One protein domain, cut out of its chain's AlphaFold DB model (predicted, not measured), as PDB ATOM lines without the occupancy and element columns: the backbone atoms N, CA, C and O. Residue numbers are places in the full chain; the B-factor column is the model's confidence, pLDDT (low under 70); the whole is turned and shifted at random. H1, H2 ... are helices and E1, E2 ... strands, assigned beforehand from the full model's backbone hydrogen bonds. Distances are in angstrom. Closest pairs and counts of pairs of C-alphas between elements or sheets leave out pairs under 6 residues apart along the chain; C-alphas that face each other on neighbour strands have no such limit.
ATOM      1  N   CYS A   2      13.223  44.099 -24.664       36.25
ATOM      2  CA  CYS A   2      12.760  44.247 -26.062       36.25
ATOM      3  C   CYS A   2      13.548  43.440 -27.112       36.25
ATOM      4  O   CYS A   2      12.926  42.796 -27.942       36.25
ATOM      5  N   PHE A   3      14.884  43.434 -27.058       36.62
ATOM      6  CA  PHE A   3      15.691  42.731 -28.068       36.62
ATOM      7  C   PHE A   3      15.623  41.198 -27.945       36.62
ATOM      8  O   PHE A   3      15.614  40.502 -28.946       36.62
ATOM      9  N   THR A   4      15.532  40.679 -26.716       58.00
ATOM     10  CA  THR A   4      15.499  39.232 -26.428       58.00
ATOM     11  C   THR A   4      14.131  38.612 -26.690       58.00
ATOM     12  O   THR A   4      14.046  37.443 -27.019       58.00
ATOM     13  N   VAL A   5      13.054  39.384 -26.524       60.69
ATOM     14  CA  VAL A   5      11.680  38.891 -26.684       60.69
ATOM     15  C   VAL A   5      11.301  38.762 -28.165       60.69
ATOM     16  O   VAL A   5      10.616  37.818 -28.528       60.69
ATOM     17  N   ALA A   6      11.791  39.662 -29.025       60.94
ATOM     18  CA  ALA A   6      11.570  39.575 -30.471       60.94
ATOM     19  C   ALA A   6      12.381  38.449 -31.137       60.94
ATOM     20  O   ALA A   6      11.958  37.909 -32.147       60.94
ATOM     21  N   SER A   7      13.541  38.083 -30.577       68.25
ATOM     22  CA  SER A   7      14.381  37.011 -31.127       68.25
ATOM     23  C   SER A   7      13.900  35.600 -30.779       68.25
ATOM     24  O   SER A   7      14.466  34.643 -31.288       68.25
ATOM     25  N   VAL A   8      12.927  35.464 -29.872       75.00
ATOM     26  CA  VAL A   8      12.415  34.165 -29.391       75.00
ATOM     27  C   VAL A   8      10.930  33.959 -29.694       75.00
ATOM     28  O   VAL A   8      10.397  32.906 -29.373       75.00
ATOM     29  N   SER A   9      10.242  34.948 -30.272       77.88
ATOM     30  CA  SER A   9       8.834  34.802 -30.647       77.88
ATOM     31  C   SER A   9       8.684  33.891 -31.859       77.88
ATOM     32  O   SER A   9       9.439  34.031 -32.822       77.88
ATOM     33  N   CYS A  10       7.666  33.042 -31.827       81.56
ATOM     34  CA  CYS A  10       7.263  32.191 -32.940       81.56
ATOM     35  C   CYS A  10       5.889  32.646 -33.455       81.56
ATOM     36  O   CYS A  10       5.256  33.525 -32.860       81.56
ATOM     37  N   GLU A  11       5.428  32.077 -34.566       81.31
ATOM     38  CA  GLU A  11       4.112  32.413 -35.119       81.31
ATOM     39  C   GLU A  11       2.995  32.037 -34.136       81.31
ATOM     40  O   GLU A  11       2.018  32.772 -33.973       81.31
ATOM     41  N   SER A  12       3.165  30.908 -33.449       83.06
ATOM     42  CA  SER A  12       2.092  30.265 -32.716       83.06
ATOM     43  C   SER A  12       2.538  29.597 -31.409       83.06
ATOM     44  O   SER A  12       1.864  29.779 -30.393       83.06
ATOM     45  N   ALA A  13       3.704  28.938 -31.374       87.94
ATOM     46  CA  ALA A  13       4.184  28.232 -30.178       87.94
ATOM     47  C   ALA A  13       4.508  29.167 -28.995       87.94
ATOM     48  O   ALA A  13       4.206  28.855 -27.840       87.94
ATOM     49  N   LEU A  14       5.082  30.340 -29.285       91.62
ATOM     50  CA  LEU A  14       5.320  31.422 -28.328       91.62
ATOM     51  C   LEU A  14       4.907  32.761 -28.935       91.62
ATOM     52  O   LEU A  14       5.648  33.375 -29.705       91.62
ATOM     53  N   THR A  15       3.750  33.253 -28.513       90.62
ATOM     54  CA  THR A  15       3.243  34.566 -28.903       90.62
ATOM     55  C   THR A  15       3.605  35.614 -27.864       90.62
ATOM     56  O   THR A  15       3.550  35.390 -26.650       90.62
ATOM     57  N   VAL A  16       3.968  36.801 -28.346       89.94
ATOM     58  CA  VAL A  16       4.317  37.927 -27.486       89.94
ATOM     59  C   VAL A  16       3.521  39.156 -27.904       89.94
ATOM     60  O   VAL A  16       3.791  39.787 -28.922       89.94
ATOM     61  N   GLY A  17       2.552  39.526 -27.073       87.19
ATOM     62  CA  GLY A  17       1.786  40.759 -27.190       87.19
ATOM     63  C   GLY A  17       2.311  41.844 -26.255       87.19
ATOM     64  O   GLY A  17       2.784  41.572 -25.149       87.19
ATOM     65  N   ARG A  18       2.178  43.107 -26.662       89.06
ATOM     66  CA  ARG A  18       2.458  44.262 -25.806       89.06
ATOM     67  C   ARG A  18       1.231  45.159 -25.720       89.06
ATOM     68  O   ARG A  18       0.640  45.512 -26.731       89.06
ATOM     69  N   THR A  19       0.909  45.564 -24.501       89.00
ATOM     70  CA  THR A  19      -0.042  46.639 -24.198       89.00
ATOM     71  C   THR A  19       0.718  47.862 -23.679       89.00
ATOM     72  O   THR A  19       1.935  47.806 -23.468       89.00
ATOM     73  N   ASP A  20       0.011  48.958 -23.407       86.38
ATOM     74  CA  ASP A  20       0.616  50.167 -22.831       86.38
ATOM     75  C   ASP A  20       1.252  49.923 -21.454       86.38
ATOM     76  O   ASP A  20       2.180  50.624 -21.055       86.38
ATOM     77  N   THR A  21       0.770  48.909 -20.727       86.69
ATOM     78  CA  THR A  21       1.138  48.666 -19.325       86.69
ATOM     79  C   THR A  21       1.838  47.328 -19.092       86.69
ATOM     80  O   THR A  21       2.641  47.218 -18.167       86.69
ATOM     81  N   HIS A  22       1.573  46.313 -19.920       83.38
ATOM     82  CA  HIS A  22       2.038  44.942 -19.695       83.38
ATOM     83  C   HIS A  22       2.413  44.210 -20.986       83.38
ATOM     84  O   HIS A  22       1.897  44.499 -22.067       83.38
ATOM     85  N   TRP A  23       3.275  43.207 -20.833       87.12
ATOM     86  CA  TRP A  23       3.518  42.178 -21.840       87.12
ATOM     87  C   TRP A  23       2.589  40.990 -21.599       87.12
ATOM     88  O   TRP A  23       2.362  40.603 -20.450       87.12
ATOM     89  N   ILE A  24       2.077  40.424 -22.683       90.25
ATOM     90  CA  ILE A  24       1.274  39.207 -22.701       90.25
ATOM     91  C   ILE A  24       2.119  38.144 -23.392       90.25
ATOM     92  O   ILE A  24       2.569  38.353 -24.514       90.25
ATOM     93  N   LEU A  25       2.356  37.039 -22.698       92.44
ATOM     94  CA  LEU A  25       3.082  35.888 -23.220       92.44
ATOM     95  C   LEU A  25       2.086  34.740 -23.321       92.44
ATOM     96  O   LEU A  25       1.405  34.445 -22.335       92.44
ATOM     97  N   GLY A  26       1.977  34.146 -24.502       92.12
ATOM     98  CA  GLY A  26       1.127  32.993 -24.751       92.12
ATOM     99  C   GLY A  26       1.968  31.832 -25.249       92.12
ATOM    100  O   GLY A  26       2.750  32.007 -26.177       92.12
ATOM    101  N   TRP A  27       1.780  30.664 -24.645       93.06
ATOM    102  CA  TRP A  27       2.317  29.409 -25.153       93.06
ATOM    103  C   TRP A  27       1.166  28.543 -25.643       93.06
ATOM    104  O   TRP A  27       0.144  28.446 -24.959       93.06
ATOM    105  N   ALA A  28       1.337  27.925 -26.804       89.56
ATOM    106  CA  ALA A  28       0.338  27.047 -27.391       89.56
ATOM    107  C   ALA A  28       1.002  25.802 -27.977       89.56
ATOM    108  O   ALA A  28       2.079  25.881 -28.564       89.56
ATOM    109  N   LEU A  29       0.333  24.663 -27.821       86.75
ATOM    110  CA  LEU A  29       0.657  23.435 -28.531       86.75
ATOM    111  C   LEU A  29      -0.331  23.301 -29.691       86.75
ATOM    112  O   LEU A  29      -1.518  23.074 -29.463       86.75
ATOM    113  N   ASN A  30       0.150  23.480 -30.921       69.19
ATOM    114  CA  ASN A  30      -0.706  23.520 -32.112       69.19
ATOM    115  C   ASN A  30      -0.754  22.206 -32.904       69.19
ATOM    116  O   ASN A  30      -1.545  22.084 -33.838       69.19
ATOM    117  N   GLY A  31       0.035  21.212 -32.504       68.06
ATOM    118  CA  GLY A  31      -0.021  19.852 -33.021       68.06
ATOM    119  C   GLY A  31       0.429  18.884 -31.937       68.06
ATOM    120  O   GLY A  31       1.451  19.119 -31.303       68.06
ATOM    121  N   SER A  32      -0.353  17.833 -31.711       72.12
ATOM    122  CA  SER A  32      -0.014  16.730 -30.813       72.12
ATOM    123  C   SER A  32      -0.484  15.426 -31.445       72.12
ATOM    124  O   SER A  32      -1.473  15.407 -32.181       72.12
ATOM    125  N   GLU A  33       0.225  14.336 -31.173       68.19
ATOM    126  CA  GLU A  33      -0.241  12.988 -31.507       68.19
ATOM    127  C   GLU A  33      -1.218  12.441 -30.447       68.19
ATOM    128  O   GLU A  33      -1.931  11.474 -30.713       68.19
ATOM    129  N   ASP A  34      -1.297  13.087 -29.275       72.69
ATOM    130  CA  ASP A  34      -2.135  12.708 -28.137       72.69
ATOM    131  C   ASP A  34      -3.249  13.744 -27.898       72.69
ATOM    132  O   ASP A  34      -3.206  14.585 -26.997       72.69
ATOM    133  N   TYR A  35      -4.279  13.687 -28.744       66.06
ATOM    134  CA  TYR A  35      -5.432  14.594 -28.668       66.06
ATOM    135  C   TYR A  35      -6.298  14.397 -27.411       66.06
ATOM    136  O   TYR A  35      -7.058  15.298 -27.054       66.06
ATOM    137  N   ASP A  36      -6.172  13.257 -26.727       71.06
ATOM    138  CA  ASP A  36      -6.951  12.932 -25.526       71.06
ATOM    139  C   ASP A  36      -6.322  13.520 -24.250       71.06
ATOM    140  O   ASP A  36      -6.999  13.691 -23.232       71.06
ATOM    141  N   ARG A  37      -5.051  13.937 -24.312       70.12
ATOM    142  CA  ARG A  37      -4.268  14.485 -23.193       70.12
ATOM    143  C   ARG A  37      -4.906  15.669 -22.463       70.12
ATOM    144  O   ARG A  37      -4.682  15.859 -21.267       70.12
ATOM    145  N   PHE A  38      -5.676  16.484 -23.180       71.81
ATOM    146  CA  PHE A  38      -6.409  17.627 -22.622       71.81
ATOM    147  C   PHE A  38      -7.919  17.370 -22.502       71.81
ATOM    148  O   PHE A  38      -8.652  18.270 -22.099       71.81
ATOM    149  N   GLY A  39      -8.390  16.173 -22.866       64.50
ATOM    150  CA  GLY A  39      -9.807  15.806 -22.870       64.50
ATOM    151  C   GLY A  39     -10.352  15.406 -21.497       64.50
ATOM    152  O   GLY A  39     -11.518  15.674 -21.212       64.50
ATOM    153  N   ASP A  40      -9.512  14.820 -20.636       61.91
ATOM    154  CA  ASP A  40      -9.942  14.266 -19.341       61.91
ATOM    155  C   ASP A  40      -9.841  15.254 -18.156       61.91
ATOM    156  O   ASP A  40     -10.481  15.053 -17.121       61.91
ATOM    157  N   GLU A  41      -9.080  16.347 -18.288       61.91
ATOM    158  CA  GLU A  41      -8.968  17.403 -17.273       61.91
ATOM    159  C   GLU A  41      -9.406  18.758 -17.850       61.91
ATOM    160  O   GLU A  41      -8.911  19.165 -18.895       61.91
ATOM    161  N   ASP A  42     -10.229  19.532 -17.121       65.94
ATOM    162  CA  ASP A  42     -10.650  20.917 -17.458       65.94
ATOM    163  C   ASP A  42      -9.475  21.941 -17.531       65.94
ATOM    164  O   ASP A  42      -9.643  23.137 -17.272       65.94
ATOM    165  N   GLY A  43      -8.230  21.499 -17.740       67.56
ATOM    166  CA  GLY A  43      -7.017  22.320 -17.790       67.56
ATOM    167  C   GLY A  43      -6.579  22.908 -16.442       67.56
ATOM    168  O   GLY A  43      -5.517  23.525 -16.340       67.56
ATOM    169  N   ARG A  44      -7.356  22.714 -15.367       71.75
ATOM    170  CA  ARG A  44      -7.065  23.274 -14.032       71.75
ATOM    171  C   ARG A  44      -5.770  22.723 -13.430       71.75
ATOM    172  O   ARG A  44      -5.058  23.478 -12.765       71.75
ATOM    173  N   GLY A  45      -5.449  21.455 -13.694       83.38
ATOM    174  CA  GLY A  45      -4.186  20.836 -13.284       83.38
ATOM    175  C   GLY A  45      -2.975  21.541 -13.900       83.38
ATOM    176  O   GLY A  45      -1.997  21.828 -13.207       83.38
ATOM    177  N   TRP A  46      -3.065  21.916 -15.178       87.38
ATOM    178  CA  TRP A  46      -2.018  22.656 -15.884       87.38
ATOM    179  C   TRP A  46      -1.815  24.063 -15.335       87.38
ATOM    180  O   TRP A  46      -0.683  24.445 -15.039       87.38
ATOM    181  N   MET A  47      -2.894  24.817 -15.116       87.25
ATOM    182  CA  MET A  47      -2.779  26.193 -14.623       87.25
ATOM    183  C   MET A  47      -2.097  26.273 -13.255       87.25
ATOM    184  O   MET A  47      -1.286  27.169 -13.034       87.25
ATOM    185  N   GLY A  48      -2.362  25.323 -12.351       90.12
ATOM    186  CA  GLY A  48      -1.668  25.254 -11.062       90.12
ATOM    187  C   GLY A  48      -0.164  24.991 -11.206       90.12
ATOM    188  O   GLY A  48       0.638  25.627 -10.522       90.12
ATOM    189  N   ARG A  49       0.221  24.099 -12.127       93.44
ATOM    190  CA  ARG A  49       1.623  23.744 -12.396       93.44
ATOM    191  C   ARG A  49       2.403  24.846 -13.120       93.44
ATOM    192  O   ARG A  49       3.590  25.016 -12.860       93.44
ATOM    193  N   LEU A  50       1.740  25.605 -13.994       95.12
ATOM    194  CA  LEU A  50       2.352  26.652 -14.821       95.12
ATOM    195  C   LEU A  50       2.309  28.045 -14.172       95.12
ATOM    196  O   LEU A  50       3.113  28.905 -14.527       95.12
ATOM    197  N   ALA A  51       1.428  28.287 -13.195       93.81
ATOM    198  CA  ALA A  51       1.320  29.577 -12.505       93.81
ATOM    199  C   ALA A  51       2.662  30.150 -11.982       93.81
ATOM    200  O   ALA A  51       2.864  31.362 -12.127       93.81
ATOM    201  N   PRO A  52       3.604  29.349 -11.434       96.06
ATOM    202  CA  PRO A  52       4.881  29.874 -10.940       96.06
ATOM    203  C   PRO A  52       5.781  30.497 -12.018       96.06
ATOM    204  O   PRO A  52       6.605  31.350 -11.686       96.06
ATOM    205  N   LEU A  53       5.594  30.162 -13.304       95.88
ATOM    206  CA  LEU A  53       6.372  30.739 -14.414       95.88
ATOM    207  C   LEU A  53       6.295  32.269 -14.435       95.88
ATOM    208  O   LEU A  53       7.256  32.943 -14.804       95.88
ATOM    209  N   ARG A  54       5.160  32.839 -14.004       93.81
ATOM    210  CA  ARG A  54       4.993  34.292 -13.901       93.81
ATOM    211  C   ARG A  54       6.023  34.907 -12.957       93.81
ATOM    212  O   ARG A  54       6.639  35.912 -13.307       93.81
ATOM    213  N   ASP A  55       6.194  34.327 -11.775       93.00
ATOM    214  CA  ASP A  55       7.131  34.836 -10.776       93.00
ATOM    215  C   ASP A  55       8.581  34.647 -11.229       93.00
ATOM    216  O   ASP A  55       9.405  35.543 -11.036       93.00
ATOM    217  N   GLU A  56       8.888  33.529 -11.888       93.75
ATOM    218  CA  GLU A  56      10.200  33.273 -12.491       93.75
ATOM    219  C   GLU A  56      10.558  34.345 -13.537       93.75
ATOM    220  O   GLU A  56      11.606  34.993 -13.443       93.75
ATOM    221  N   LEU A  57       9.643  34.632 -14.468       92.12
ATOM    222  CA  LEU A  57       9.815  35.669 -15.493       92.12
ATOM    223  C   LEU A  57       9.952  37.074 -14.888       92.12
ATOM    224  O   LEU A  57      10.776  37.880 -15.333       92.12
ATOM    225  N   LEU A  58       9.171  37.388 -13.848       90.88
ATOM    226  CA  LEU A  58       9.259  38.675 -13.150       90.88
ATOM    227  C   LEU A  58      10.596  38.860 -12.426       90.88
ATOM    228  O   LEU A  58      11.072  39.995 -12.348       90.88
ATOM    229  N   ARG A  59      11.215  37.764 -11.975       90.44
ATOM    230  CA  ARG A  59      12.569  37.709 -11.400       90.44
ATOM    231  C   ARG A  59      13.682  37.652 -12.447       90.44
ATOM    232  O   ARG A  59      14.852  37.722 -12.084       90.44
ATOM    233  N   GLY A  60      13.339  37.595 -13.733       88.00
ATOM    234  CA  GLY A  60      14.299  37.621 -14.836       88.00
ATOM    235  C   GLY A  60      14.829  36.258 -15.257       88.00
ATOM    236  O   GLY A  60      15.838  36.214 -15.954       88.00
ATOM    237  N   ASP A  61      14.179  35.168 -14.855       90.56
ATOM    238  CA  ASP A  61      14.434  33.859 -15.445       90.56
ATOM    239  C   ASP A  61      13.820  33.807 -16.849       90.56
ATOM    240  O   ASP A  61      12.607  33.939 -17.016       90.56
ATOM    241  N   LEU A  62      14.670  33.681 -17.867       90.75
ATOM    242  CA  LEU A  62      14.260  33.711 -19.272       90.75
ATOM    243  C   LEU A  62      14.100  32.311 -19.875       90.75
ATOM    244  O   LEU A  62      13.702  32.207 -21.036       90.75
ATOM    245  N   ARG A  63      14.354  31.244 -19.102       94.06
ATOM    246  CA  ARG A  63      14.187  29.855 -19.559       94.06
ATOM    247  C   ARG A  63      12.793  29.583 -20.136       94.06
ATOM    248  O   ARG A  63      12.746  29.005 -21.214       94.06
ATOM    249  N   PRO A  64      11.671  30.070 -19.561       95.62
ATOM    250  CA  PRO A  64      10.347  29.834 -20.148       95.62
ATOM    251  C   PRO A  64      10.170  30.406 -21.566       95.62
ATOM    252  O   PRO A  64       9.438  29.839 -22.375       95.62
ATOM    253  N   LEU A  65      10.846  31.516 -21.888       94.44
ATOM    254  CA  LEU A  65      10.811  32.092 -23.237       94.44
ATOM    255  C   LEU A  65      11.607  31.232 -24.220       94.44
ATOM    256  O   LEU A  65      11.138  30.957 -25.317       94.44
ATOM    257  N   TYR A  66      12.791  30.778 -23.810       94.19
ATOM    258  CA  TYR A  66      13.612  29.890 -24.629       94.19
ATOM    259  C   TYR A  66      12.926  28.535 -24.865       94.19
ATOM    260  O   TYR A  66      12.937  28.031 -25.980       94.19
ATOM    261  N   LEU A  67      12.247  27.982 -23.854       95.81
ATOM    262  CA  LEU A  67      11.424  26.776 -24.004       95.81
ATOM    263  C   LEU A  67      10.283  26.986 -25.014       95.81
ATOM    264  O   LEU A  67      10.043  26.124 -25.847       95.81
ATOM    265  N   GLY A  68       9.621  28.146 -24.992       94.81
ATOM    266  CA  GLY A  68       8.621  28.480 -26.010       94.81
ATOM    267  C   GLY A  68       9.202  28.558 -27.427       94.81
ATOM    268  O   GLY A  68       8.575  28.085 -28.368       94.81
ATOM    269  N   TRP A  69      10.423  29.081 -27.574       94.56
ATOM    270  CA  TRP A  69      11.130  29.081 -28.857       94.56
ATOM    271  C   TRP A  69      11.494  27.665 -29.327       94.56
ATOM    272  O   TRP A  69      11.280  27.338 -30.491       94.56
ATOM    273  N   LEU A  70      11.968  26.796 -28.424       94.62
ATOM    274  CA  LEU A  70      12.217  25.383 -28.739       94.62
ATOM    275  C   LEU A  70      10.946  24.663 -29.197       94.62
ATOM    276  O   LEU A  70      11.009  23.845 -30.108       94.62
ATOM    277  N   ALA A  71       9.792  24.979 -28.607       93.81
ATOM    278  CA  ALA A  71       8.518  24.444 -29.078       93.81
ATOM    279  C   ALA A  71       8.212  24.883 -30.521       93.81
ATOM    280  O   ALA A  71       7.749  24.069 -31.312       93.81
ATOM    281  N   GLY A  72       8.550  26.125 -30.890       92.06
ATOM    282  CA  GLY A  72       8.463  26.607 -32.272       92.06
ATOM    283  C   GLY A  72       9.412  25.889 -33.237       92.06
ATOM    284  O   GLY A  72       9.058  25.636 -34.385       92.06
ATOM    285  N   VAL A  73      10.611  25.518 -32.776       91.94
ATOM    286  CA  VAL A  73      11.530  24.668 -33.553       91.94
ATOM    287  C   VAL A  73      10.909  23.291 -33.802       91.94
ATOM    288  O   VAL A  73      10.951  22.795 -34.923       91.94
ATOM    289  N   VAL A  74      10.300  22.685 -32.778       89.12
ATOM    290  CA  VAL A  74       9.635  21.375 -32.895       89.12
ATOM    291  C   VAL A  74       8.421  21.439 -33.827       89.12
ATOM    292  O   VAL A  74       8.216  20.517 -34.612       89.12
ATOM    293  N   SER A  75       7.641  22.523 -33.787       87.38
ATOM    294  CA  SER A  75       6.480  22.708 -34.668       87.38
ATOM    295  C   SER A  75       6.841  23.112 -36.103       87.38
ATOM    296  O   SER A  75       5.943  23.241 -36.935       87.38
ATOM    297  N   GLY A  76       8.130  23.294 -36.414       87.88
ATOM    298  CA  GLY A  76       8.596  23.725 -37.734       87.88
ATOM    299  C   GLY A  76       8.307  25.199 -38.046       87.88
ATOM    300  O   GLY A  76       8.365  25.604 -39.202       87.88
ATOM    301  N   GLU A  77       7.991  26.011 -37.033       89.38
ATOM    302  CA  GLU A  77       7.778  27.460 -37.176       89.38
ATOM    303  C   GLU A  77       9.086  28.247 -37.317       89.38
ATOM    304  O   GLU A  77       9.072  29.414 -37.712       89.38
ATOM    305  N   VAL A  78      10.216  27.635 -36.959       90.00
ATOM    306  CA  VAL A  78      11.544  28.241 -37.051       90.00
ATOM    307  C   VAL A  78      12.348  27.509 -38.119       90.00
ATOM    308  O   VAL A  78      12.523  26.297 -38.042       90.00
ATOM    309  N   ASP A  79      12.837  28.266 -39.100       91.31
ATOM    310  CA  ASP A  79      13.617  27.743 -40.222       91.31
ATOM    311  C   ASP A  79      14.949  27.123 -39.760       91.31
ATOM    312  O   ASP A  79      15.589  27.640 -38.841       91.31
ATOM    313  N   GLU A  80      15.373  26.041 -40.414       91.81
ATOM    314  CA  GLU A  80      16.574  25.269 -40.069       91.81
ATOM    315  C   GLU A  80      17.872  26.102 -40.118       91.81
ATOM    316  O   GLU A  80      18.771  25.889 -39.299       91.81
ATOM    317  N   ASP A  81      17.952  27.108 -40.995       93.00
ATOM    318  CA  ASP A  81      19.105  28.011 -41.113       93.00
ATOM    319  C   ASP A  81      19.056  29.170 -40.095       93.00
ATOM    320  O   ASP A  81      20.013  29.948 -39.955       93.00
ATOM    321  N   SER A  82      17.950  29.304 -39.352       91.81
ATOM    322  CA  SER A  82      17.799  30.340 -38.333       91.81
ATOM    323  C   SER A  82      18.817  30.166 -37.216       91.81
ATOM    324  O   SER A  82      19.104  29.068 -36.747       91.81
ATOM    325  N   GLN A  83      19.343  31.293 -36.750       91.50
ATOM    326  CA  GLN A  83      20.314  31.322 -35.665       91.50
ATOM    327  C   GLN A  83      19.618  31.107 -34.321       91.50
ATOM    328  O   GLN A  83      18.662  31.816 -33.992       91.50
ATOM    329  N   GLU A  84      20.149  30.193 -33.518       90.44
ATOM    330  CA  GLU A  84      19.676  29.943 -32.165       90.44
ATOM    331  C   GLU A  84      19.799  31.225 -31.312       90.44
ATOM    332  O   GLU A  84      20.855  31.884 -31.288       90.44
ATOM    333  N   PRO A  85      18.737  31.622 -30.587       88.56
ATOM    334  CA  PRO A  85      18.853  32.656 -29.576       88.56
ATOM    335  C   PRO A  85      19.807  32.182 -28.467       88.56
ATOM    336  O   PRO A  85      19.828  30.997 -28.144       88.56
ATOM    337  N   PRO A  86      20.575  33.083 -27.827       83.38
ATOM    338  CA  PRO A  86      21.502  32.686 -26.773       83.38
ATOM    339  C   PRO A  86      20.793  31.872 -25.674       83.38
ATOM    340  O   PRO A  86      19.848  32.398 -25.069       83.38
ATOM    341  N   PRO A  87      21.225  30.626 -25.405       85.81
ATOM    342  CA  PRO A  87      20.568  29.784 -24.420       85.81
ATOM    343  C   PRO A  87      20.732  30.402 -23.023       85.81
ATOM    344  O   PRO A  87      21.844  30.782 -22.640       85.81
ATOM    345  N   PRO A  88      19.645  30.552 -22.246       85.75
ATOM    346  CA  PRO A  88      19.752  31.011 -20.868       85.75
ATOM    347  C   PRO A  88      20.503  29.974 -20.014       85.75
ATOM    348  O   PRO A  88      20.368  28.773 -20.251       85.75
ATOM    349  N   PRO A  89      21.256  30.398 -18.986       83.38
ATOM    350  CA  PRO A  89      21.881  29.459 -18.061       83.38
ATOM    351  C   PRO A  89      20.818  28.669 -17.282       83.38
ATOM    352  O   PRO A  89      19.697  29.138 -17.063       83.38
ATOM    353  N   GLY A  90      21.177  27.472 -16.823       86.06
ATOM    354  CA  GLY A  90      20.317  26.601 -16.023       86.06
ATOM    355  C   GLY A  90      19.326  25.742 -16.815       86.06
ATOM    356  O   GLY A  90      18.373  25.240 -16.212       86.06
ATOM    357  N   LEU A  91      19.489  25.565 -18.132       90.06
ATOM    358  CA  LEU A  91      18.634  24.670 -18.937       90.06
ATOM    359  C   LEU A  91      18.755  23.196 -18.526       90.06
ATOM    360  O   LEU A  91      17.800  22.440 -18.678       90.06
ATOM    361  N   SER A  92      19.886  22.794 -17.940       87.19
ATOM    362  CA  SER A  92      20.077  21.443 -17.391       87.19
ATOM    363  C   SER A  92      19.320  21.197 -16.076       87.19
ATOM    364  O   SER A  92      19.185  20.055 -15.636       87.19
ATOM    365  N   ARG A  93      18.828  22.265 -15.428       89.44
ATOM    366  CA  ARG A  93      18.232  22.259 -14.081       89.44
ATOM    367  C   ARG A  93      16.914  23.036 -14.064       89.44
ATOM    368  O   ARG A  93      16.789  24.065 -13.392       89.44
ATOM    369  N   LEU A  94      15.937  22.564 -14.834       94.31
ATOM    370  CA  LEU A  94      14.615  23.189 -14.912       94.31
ATOM    371  C   LEU A  94      13.868  23.131 -13.571       94.31
ATOM    372  O   LEU A  94      13.964  22.158 -12.821       94.31
ATOM    373  N   THR A  95      13.100  24.180 -13.270       95.62
ATOM    374  CA  THR A  95      12.163  24.170 -12.133       95.62
ATOM    375  C   THR A  95      10.974  23.248 -12.415       95.62
ATOM    376  O   THR A  95      10.719  22.877 -13.558       95.62
ATOM    377  N   ALA A  96      10.182  22.903 -11.395       96.88
ATOM    378  CA  ALA A  96       8.982  22.082 -11.594       96.88
ATOM    379  C   ALA A  96       7.971  22.729 -12.566       96.88
ATOM    380  O   ALA A  96       7.334  22.033 -13.358       96.88
ATOM    381  N   ALA A  97       7.848  24.061 -12.537       97.25
ATOM    382  CA  ALA A  97       6.974  24.799 -13.441       97.25
ATOM    383  C   ALA A  97       7.512  24.797 -14.880       97.25
ATOM    384  O   ALA A  97       6.751  24.599 -15.821       97.25
ATOM    385  N   GLN A  98       8.830  24.928 -15.056       97.38
ATOM    386  CA  GLN A  98       9.487  24.821 -16.364       97.38
ATOM    387  C   GLN A  98       9.422  23.402 -16.928       97.38
ATOM    388  O   GLN A  98       9.160  23.232 -18.113       97.38
ATOM    389  N   GLN A  99       9.581  22.380 -16.086       96.75
ATOM    390  CA  GLN A  99       9.380  20.990 -16.487       96.75
ATOM    391  C   GLN A  99       7.931  20.745 -16.916       96.75
ATOM    392  O   GLN A  99       7.695  20.051 -17.898       96.75
ATOM    393  N   SER A 100       6.971  21.354 -16.217       95.44
ATOM    394  CA  SER A 100       5.562  21.309 -16.615       95.44
ATOM    395  C   SER A 100       5.325  22.041 -17.937       95.44
ATOM    396  O   SER A 100       4.500  21.597 -18.720       95.44
ATOM    397  N   LEU A 101       6.057  23.123 -18.227       95.81
ATOM    398  CA  LEU A 101       5.991  23.802 -19.524       95.81
ATOM    399  C   LEU A 101       6.562  22.938 -20.656       95.81
ATOM    400  O   LEU A 101       5.941  22.847 -21.708       95.81
ATOM    401  N   VAL A 102       7.704  22.277 -20.431       95.75
ATOM    402  CA  VAL A 102       8.282  21.286 -21.361       95.75
ATOM    403  C   VAL A 102       7.279  20.183 -21.655       95.75
ATOM    404  O   VAL A 102       7.066  19.834 -22.810       95.75
ATOM    405  N   GLU A 103       6.636  19.669 -20.605       93.19
ATOM    406  CA  GLU A 103       5.601  18.652 -20.728       93.19
ATOM    407  C   GLU A 103       4.416  19.185 -21.542       93.19
ATOM    408  O   GLU A 103       3.985  18.524 -22.482       93.19
ATOM    409  N   PHE A 104       3.905  20.374 -21.206       92.25
ATOM    410  CA  PHE A 104       2.758  21.006 -21.864       92.25
ATOM    411  C   PHE A 104       3.001  21.260 -23.357       92.25
ATOM    412  O   PHE A 104       2.081  21.097 -24.149       92.25
ATOM    413  N   LEU A 105       4.224  21.643 -23.732       92.44
ATOM    414  CA  LEU A 105       4.613  21.966 -25.108       92.44
ATOM    415  C   LEU A 105       5.202  20.792 -25.891       92.44
ATOM    416  O   LEU A 105       5.621  20.990 -27.024       92.44
ATOM    417  N   GLU A 106       5.271  19.601 -25.291       91.88
ATOM    418  CA  GLU A 106       5.823  18.394 -25.929       91.88
ATOM    419  C   GLU A 106       7.233  18.602 -26.494       91.88
ATOM    420  O   GLU A 106       7.613  18.050 -27.523       91.88
ATOM    421  N   ILE A 107       8.040  19.399 -25.789       93.44
ATOM    422  CA  ILE A 107       9.417  19.656 -26.202       93.44
ATOM    423  C   ILE A 107      10.217  18.366 -26.029       93.44
ATOM    424  O   ILE A 107      10.291  17.808 -24.927       93.44
ATOM    425  N   ASP A 108      10.844  17.920 -27.116       91.00
ATOM    426  CA  ASP A 108      11.661  16.714 -27.120       91.00
ATOM    427  C   ASP A 108      12.812  16.813 -26.100       91.00
ATOM    428  O   ASP A 108      13.523  17.818 -25.979       91.00
ATOM    429  N   ARG A 109      12.993  15.742 -25.325       91.81
ATOM    430  CA  ARG A 109      13.995  15.690 -24.254       91.81
ATOM    431  C   ARG A 109      15.422  15.736 -24.795       91.81
ATOM    432  O   ARG A 109      16.305  16.294 -24.138       91.81
ATOM    433  N   ASP A 110      15.664  15.115 -25.940       94.69
ATOM    434  CA  ASP A 110      16.977  15.084 -26.567       94.69
ATOM    435  C   ASP A 110      17.297  16.473 -27.156       94.69
ATOM    436  O   ASP A 110      18.423  16.951 -26.997       94.69
ATOM    437  N   LEU A 111      16.291  17.200 -27.666       94.44
ATOM    438  CA  LEU A 111      16.409  18.616 -28.049       94.44
ATOM    439  C   LEU A 111      16.745  19.520 -26.854       94.44
ATOM    440  O   LEU A 111      17.675  20.325 -26.924       94.44
ATOM    441  N   LEU A 112      16.049  19.359 -25.724       93.69
ATOM    442  CA  LEU A 112      16.371  20.090 -24.493       93.69
ATOM    443  C   LEU A 112      17.796  19.778 -23.998       93.69
ATOM    444  O   LEU A 112      18.500  20.659 -23.499       93.69
ATOM    445  N   THR A 113      18.237  18.529 -24.153       91.88
ATOM    446  CA  THR A 113      19.591  18.098 -23.782       91.88
ATOM    447  C   THR A 113      20.641  18.765 -24.673       91.88
ATOM    448  O   THR A 113      21.628  19.283 -24.153       91.88
ATOM    449  N   ALA A 114      20.403  18.828 -25.987       92.31
ATOM    450  CA  ALA A 114      21.257  19.531 -26.947       92.31
ATOM    451  C   ALA A 114      21.341  21.042 -26.668       92.31
ATOM    452  O   ALA A 114      22.429  21.632 -26.690       92.31
ATOM    453  N   ALA A 115      20.209  21.667 -26.338       91.75
ATOM    454  CA  ALA A 115      20.144  23.066 -25.931       91.75
ATOM    455  C   ALA A 115      20.971  23.340 -24.661       91.75
ATOM    456  O   ALA A 115      21.675  24.346 -24.575       91.75
ATOM    457  N   GLY A 116      20.934  22.415 -23.696       89.44
ATOM    458  CA  GLY A 116      21.616  22.523 -22.407       89.44
ATOM    459  C   GLY A 116      23.106  22.158 -22.388       89.44
ATOM    460  O   GLY A 116      23.709  22.240 -21.319       89.44
ATOM    461  N   LEU A 117      23.725  21.767 -23.510       82.44
ATOM    462  CA  LEU A 117      25.131  21.320 -23.536       82.44
ATOM    463  C   LEU A 117      26.115  22.365 -22.983       82.44
ATOM    464  O   LEU A 117      27.019  22.011 -22.226       82.44
ATOM    465  N   GLY A 118      25.916  23.648 -23.301       70.75
ATOM    466  CA  GLY A 118      26.758  24.730 -22.775       70.75
ATOM    467  C   GLY A 118      26.633  24.905 -21.257       70.75
ATOM    468  O   GLY A 118      27.620  25.153 -20.576       70.75
ATOM    469  N   ASP A 119      25.437  24.697 -20.706       68.44
ATOM    470  CA  ASP A 119      25.164  24.799 -19.265       68.44
ATOM    471  C   ASP A 119      25.782  23.628 -18.476       68.44
ATOM    472  O   ASP A 119      26.286  23.805 -17.365       68.44
ATOM    473  N   GLN A 120      25.812  22.429 -19.071       57.66
ATOM    474  CA  GLN A 120      26.449  21.254 -18.466       57.66
ATOM    475  C   GLN A 120      27.965  21.429 -18.328       57.66
ATOM    476  O   GLN A 120      28.522  21.040 -17.303       57.66
ATOM    477  N   GLN A 121      28.628  22.054 -19.305       55.22
ATOM    478  CA  GLN A 121      30.072  22.309 -19.246       55.22
ATOM    479  C   GLN A 121      30.451  23.292 -18.127       55.22
ATOM    480  O   GLN A 121      31.468  23.088 -17.467       55.22
ATOM    481  N   VAL A 122      29.609  24.297 -17.854       52.88
ATOM    482  CA  VAL A 122      29.826  25.284 -16.778       52.88
ATOM    483  C   VAL A 122      29.584  24.678 -15.388       52.88
ATOM    484  O   VAL A 122      30.293  25.009 -14.444       52.88
ATOM    485  N   SER A 123      28.651  23.726 -15.247       48.16
ATOM    486  CA  SER A 123      28.348  23.084 -13.952       48.16
ATOM    487  C   SER A 123      29.496  22.252 -13.349       48.16
ATOM    488  O   SER A 123      29.528  22.026 -12.143       48.16
ATOM    489  N   PHE A 124      30.485  21.834 -14.149       41.28
ATOM    490  CA  PHE A 124      31.710  21.202 -13.634       41.28
ATOM    491  C   PHE A 124      32.708  22.209 -13.026       41.28
ATOM    492  O   PHE A 124      33.703  21.792 -12.433       41.28
ATOM    493  N   ALA A 125      32.436  23.513 -13.142       47.69
ATOM    494  CA  ALA A 125      33.270  24.626 -12.690       47.69
ATOM    495  C   ALA A 125      32.572  25.499 -11.619       47.69
ATOM    496  O   ALA A 125      32.853  26.689 -11.516       47.69
ATOM    497  N   ASP A 126      31.675  24.927 -10.803       49.47
ATOM    498  CA  ASP A 126      30.876  25.666  -9.799       49.47
ATOM    499  C   ASP A 126      31.722  26.496  -8.796       49.47
ATOM    500  O   ASP A 126      31.221  27.465  -8.233       49.47
ATOM    501  N   VAL A 188      19.469  26.212 -36.149       94.12
ATOM    502  CA  VAL A 188      18.443  25.238 -35.759       94.12
ATOM    503  C   VAL A 188      18.803  23.839 -36.269       94.12
ATOM    504  O   VAL A 188      18.662  22.882 -35.509       94.12
ATOM    505  N   ALA A 189      19.343  23.719 -37.486       94.44
ATOM    506  CA  ALA A 189      19.826  22.452 -38.036       94.44
ATOM    507  C   ALA A 189      20.905  21.812 -37.148       94.44
ATOM    508  O   ALA A 189      20.777  20.659 -36.741       94.44
ATOM    509  N   GLU A 190      21.931  22.575 -36.757       94.50
ATOM    510  CA  GLU A 190      22.987  22.085 -35.862       94.50
ATOM    511  C   GLU A 190      22.429  21.675 -34.491       94.50
ATOM    512  O   GLU A 190      22.846  20.673 -33.906       94.50
ATOM    513  N   LEU A 191      21.452  22.421 -33.964       94.31
ATOM    514  CA  LEU A 191      20.779  22.069 -32.714       94.31
ATOM    515  C   LEU A 191      20.008  20.742 -32.836       94.31
ATOM    516  O   LEU A 191      20.049  19.922 -31.915       94.31
ATOM    517  N   GLN A 192      19.339  20.506 -33.965       94.38
ATOM    518  CA  GLN A 192      18.638  19.254 -34.250       94.38
ATOM    519  C   GLN A 192      19.608  18.080 -34.461       94.38
ATOM    520  O   GLN A 192      19.344  16.987 -33.960       94.38
ATOM    521  N   GLU A 193      20.752  18.281 -35.117       95.12
ATOM    522  CA  GLU A 193      21.805  17.257 -35.249       95.12
ATOM    523  C   GLU A 193      22.371  16.839 -33.881       95.12
ATOM    524  O   GLU A 193      22.551  15.648 -33.589       95.12
ATOM    525  N   LEU A 194      22.595  17.812 -32.992       94.06
ATOM    526  CA  LEU A 194      22.990  17.546 -31.609       94.06
ATOM    527  C   LEU A 194      21.902  16.773 -30.851       94.06
ATOM    528  O   LEU A 194      22.222  15.857 -30.088       94.06
ATOM    529  N   ALA A 195      20.625  17.093 -31.082       94.88
ATOM    530  CA  ALA A 195      19.499  16.368 -30.495       94.88
ATOM    531  C   ALA A 195      19.445  14.910 -30.984       94.88
ATOM    532  O   ALA A 195      19.281  13.993 -30.180       94.88
ATOM    533  N   GLN A 196      19.671  14.666 -32.277       95.19
ATOM    534  CA  GLN A 196      19.749  13.311 -32.836       95.19
ATOM    535  C   GLN A 196      20.895  12.509 -32.206       95.19
ATOM    536  O   GLN A 196      20.696  11.370 -31.777       95.19
ATOM    537  N   SER A 197      22.070  13.124 -32.054       93.75
ATOM    538  CA  SER A 197      23.227  12.505 -31.392       93.75
ATOM    539  C   SER A 197      22.940  12.161 -29.921       93.75
ATOM    540  O   SER A 197      23.318  11.090 -29.423       93.75
ATOM    541  N   ALA A 198      22.225  13.041 -29.210       91.94
ATOM    542  CA  ALA A 198      21.765  12.787 -27.847       91.94
ATOM    543  C   ALA A 198      20.759  11.620 -27.796       91.94
ATOM    544  O   ALA A 198      20.892  10.730 -26.948       91.94
ATOM    545  N   ALA A 199      19.825  11.558 -28.750       94.06
ATOM    546  CA  ALA A 199      18.847  10.479 -28.866       94.06
ATOM    547  C   ALA A 199      19.507   9.114 -29.114       94.06
ATOM    548  O   ALA A 199      19.124   8.111 -28.505       94.06
ATOM    549  N   GLU A 200      20.514   9.052 -29.988       94.50
ATOM    550  CA  GLU A 200      21.292   7.833 -30.231       94.50
ATOM    551  C   GLU A 200      22.011   7.363 -28.967       94.50
ATOM    552  O   GLU A 200      21.905   6.193 -28.586       94.50
ATOM    553  N   THR A 201      22.677   8.287 -28.274       92.31
ATOM    554  CA  THR A 201      23.374   8.005 -27.015       92.31
ATOM    555  C   THR A 201      22.408   7.447 -25.967       92.31
ATOM    556  O   THR A 201      22.685   6.421 -25.340       92.31
ATOM    557  N   ARG A 202      21.230   8.062 -25.814       93.25
ATOM    558  CA  ARG A 202      20.181   7.596 -24.899       93.25
ATOM    559  C   ARG A 202      19.684   6.198 -25.266       93.25
ATOM    560  O   ARG A 202      19.625   5.331 -24.396       93.25
ATOM    561  N   LYS A 203      19.374   5.941 -26.541       94.00
ATOM    562  CA  LYS A 203      18.932   4.614 -27.013       94.00
ATOM    563  C   LYS A 203      19.977   3.536 -26.716       94.00
ATOM    564  O   LYS A 203      19.621   2.453 -26.252       94.00
ATOM    565  N   GLN A 204      21.261   3.829 -26.930       93.88
ATOM    566  CA  GLN A 204      22.348   2.905 -26.593       93.88
ATOM    567  C   GLN A 204      22.398   2.614 -25.086       93.88
ATOM    568  O   GLN A 204      22.473   1.450 -24.683       93.88
ATOM    569  N   GLN A 205      22.286   3.645 -24.244       92.81
ATOM    570  CA  GLN A 205      22.240   3.488 -22.787       92.81
ATOM    571  C   GLN A 205      21.022   2.674 -22.329       92.81
ATOM    572  O   GLN A 205      21.157   1.786 -21.487       92.81
TER     573      GLN A 205
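AT A GLANCE: This is residues 2 to 126 and 188 to 205 of the 304 residues of an uncharacterized protein of Rhodocyclales bacterium RIFCSPLOWO2_02_FULL_63_24 (UniProt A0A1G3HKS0). The helix H4 lies in the middle, with H5 running nearly parallel to it and packed on its first residues; on one side of H4 sits a small hairpin of strands E1 and E2, whose turn at residues 18 to 23 sticks out, and on the opposite side the short helix H6 crosses the longest helix, H8. H2 packs crosswise on H5, and residues 39 to 45, of which 44 and 45 belong to H2, also stick out. You have 143 printed residues, with eight named helices and two named strands in the order H1 E1 E2 H2 H3 H4 H5 H6 H7 H8, the two strands antiparallel; the class is mostly helix, with helices holding 71 and strands 10 of the 81 residues in named elements. The whole is compact, with a radius of gyration of the C-alphas of 15.4 A and spans of 44 by 37 by 32 A.

HOW THE PARTS SIT: Begin at H1, residues 2 to 6, and go on to E1, residues 14 to 18; their closest C-alphas, Val 5 and Val 16, are 7.5 A apart. E1 and E2, residues 23 to 27, form an antiparallel hairpin, where you find N 15 and O 26 at 2.8 A and N 26 and O 15 at 2.9 A. Next come H2, residues 44 to 50, H3, residues 53 to 58, and H4, residues 63 to 74. The closest C-alphas of E1 and H4, Leu 14 and Gly 68, are 5.0 A apart. H5, residues 96 to 104, touches H2 at a steep tilt of 59 degrees, opposite ways, closest at C-alphas Leu 50 and Ala 97, 5.2 A. H4 touches H5 with residues 63 to 67 alone, at a shallow tilt of 16 degrees, the same way; C-alphas Pro 64 and Gln 98 are closest, 6.3 A. H3 is close to H5 but not clearly touching, with C-alphas Leu 53 and Ala 97 closest at 6.0 A. H6, residues 109 to 115, and H7, residues 117 to 123, meet only through their link. H8, residues 188 to 205, touches H6 with residues 191 to 199 alone, at a steep tilt of 50 degrees, opposite ways; C-alphas Leu 111 and Ala 195 are 4.5 A apart, the closest. In H2 to H8 every O i to N i+4 pair is within hydrogen-bond range; in H1 it is 0 of 1, and 0 of 2 O i to N i+3 pairs.

IN THESE COORDINATES: Find C-alpha 2, where H1 begins, at (12.760, 44.247, -26.062). E1 is 13.4 A long and E2 13.2 A. H4 runs 16.4 A from C-alpha 63 at (14.187, 29.855, -19.559), and H5 12.1 A. H8 runs 25.6 A to C-alpha 205 at (22.240, 3.488, -22.787).

THE WHOLE: The C-alphas farthest apart are Asp 20 and Gln 204, 52.2 A. Residues 127 to 187 are not printed, and C-alphas 126 and 188 are 28.8 A apart across this cut. The long links run from E2 to H2 and from H4 to H5. In the printed part 23 residues have a pLDDT under 70, among them 2 to 7, 39 to 43 and 119 to 126.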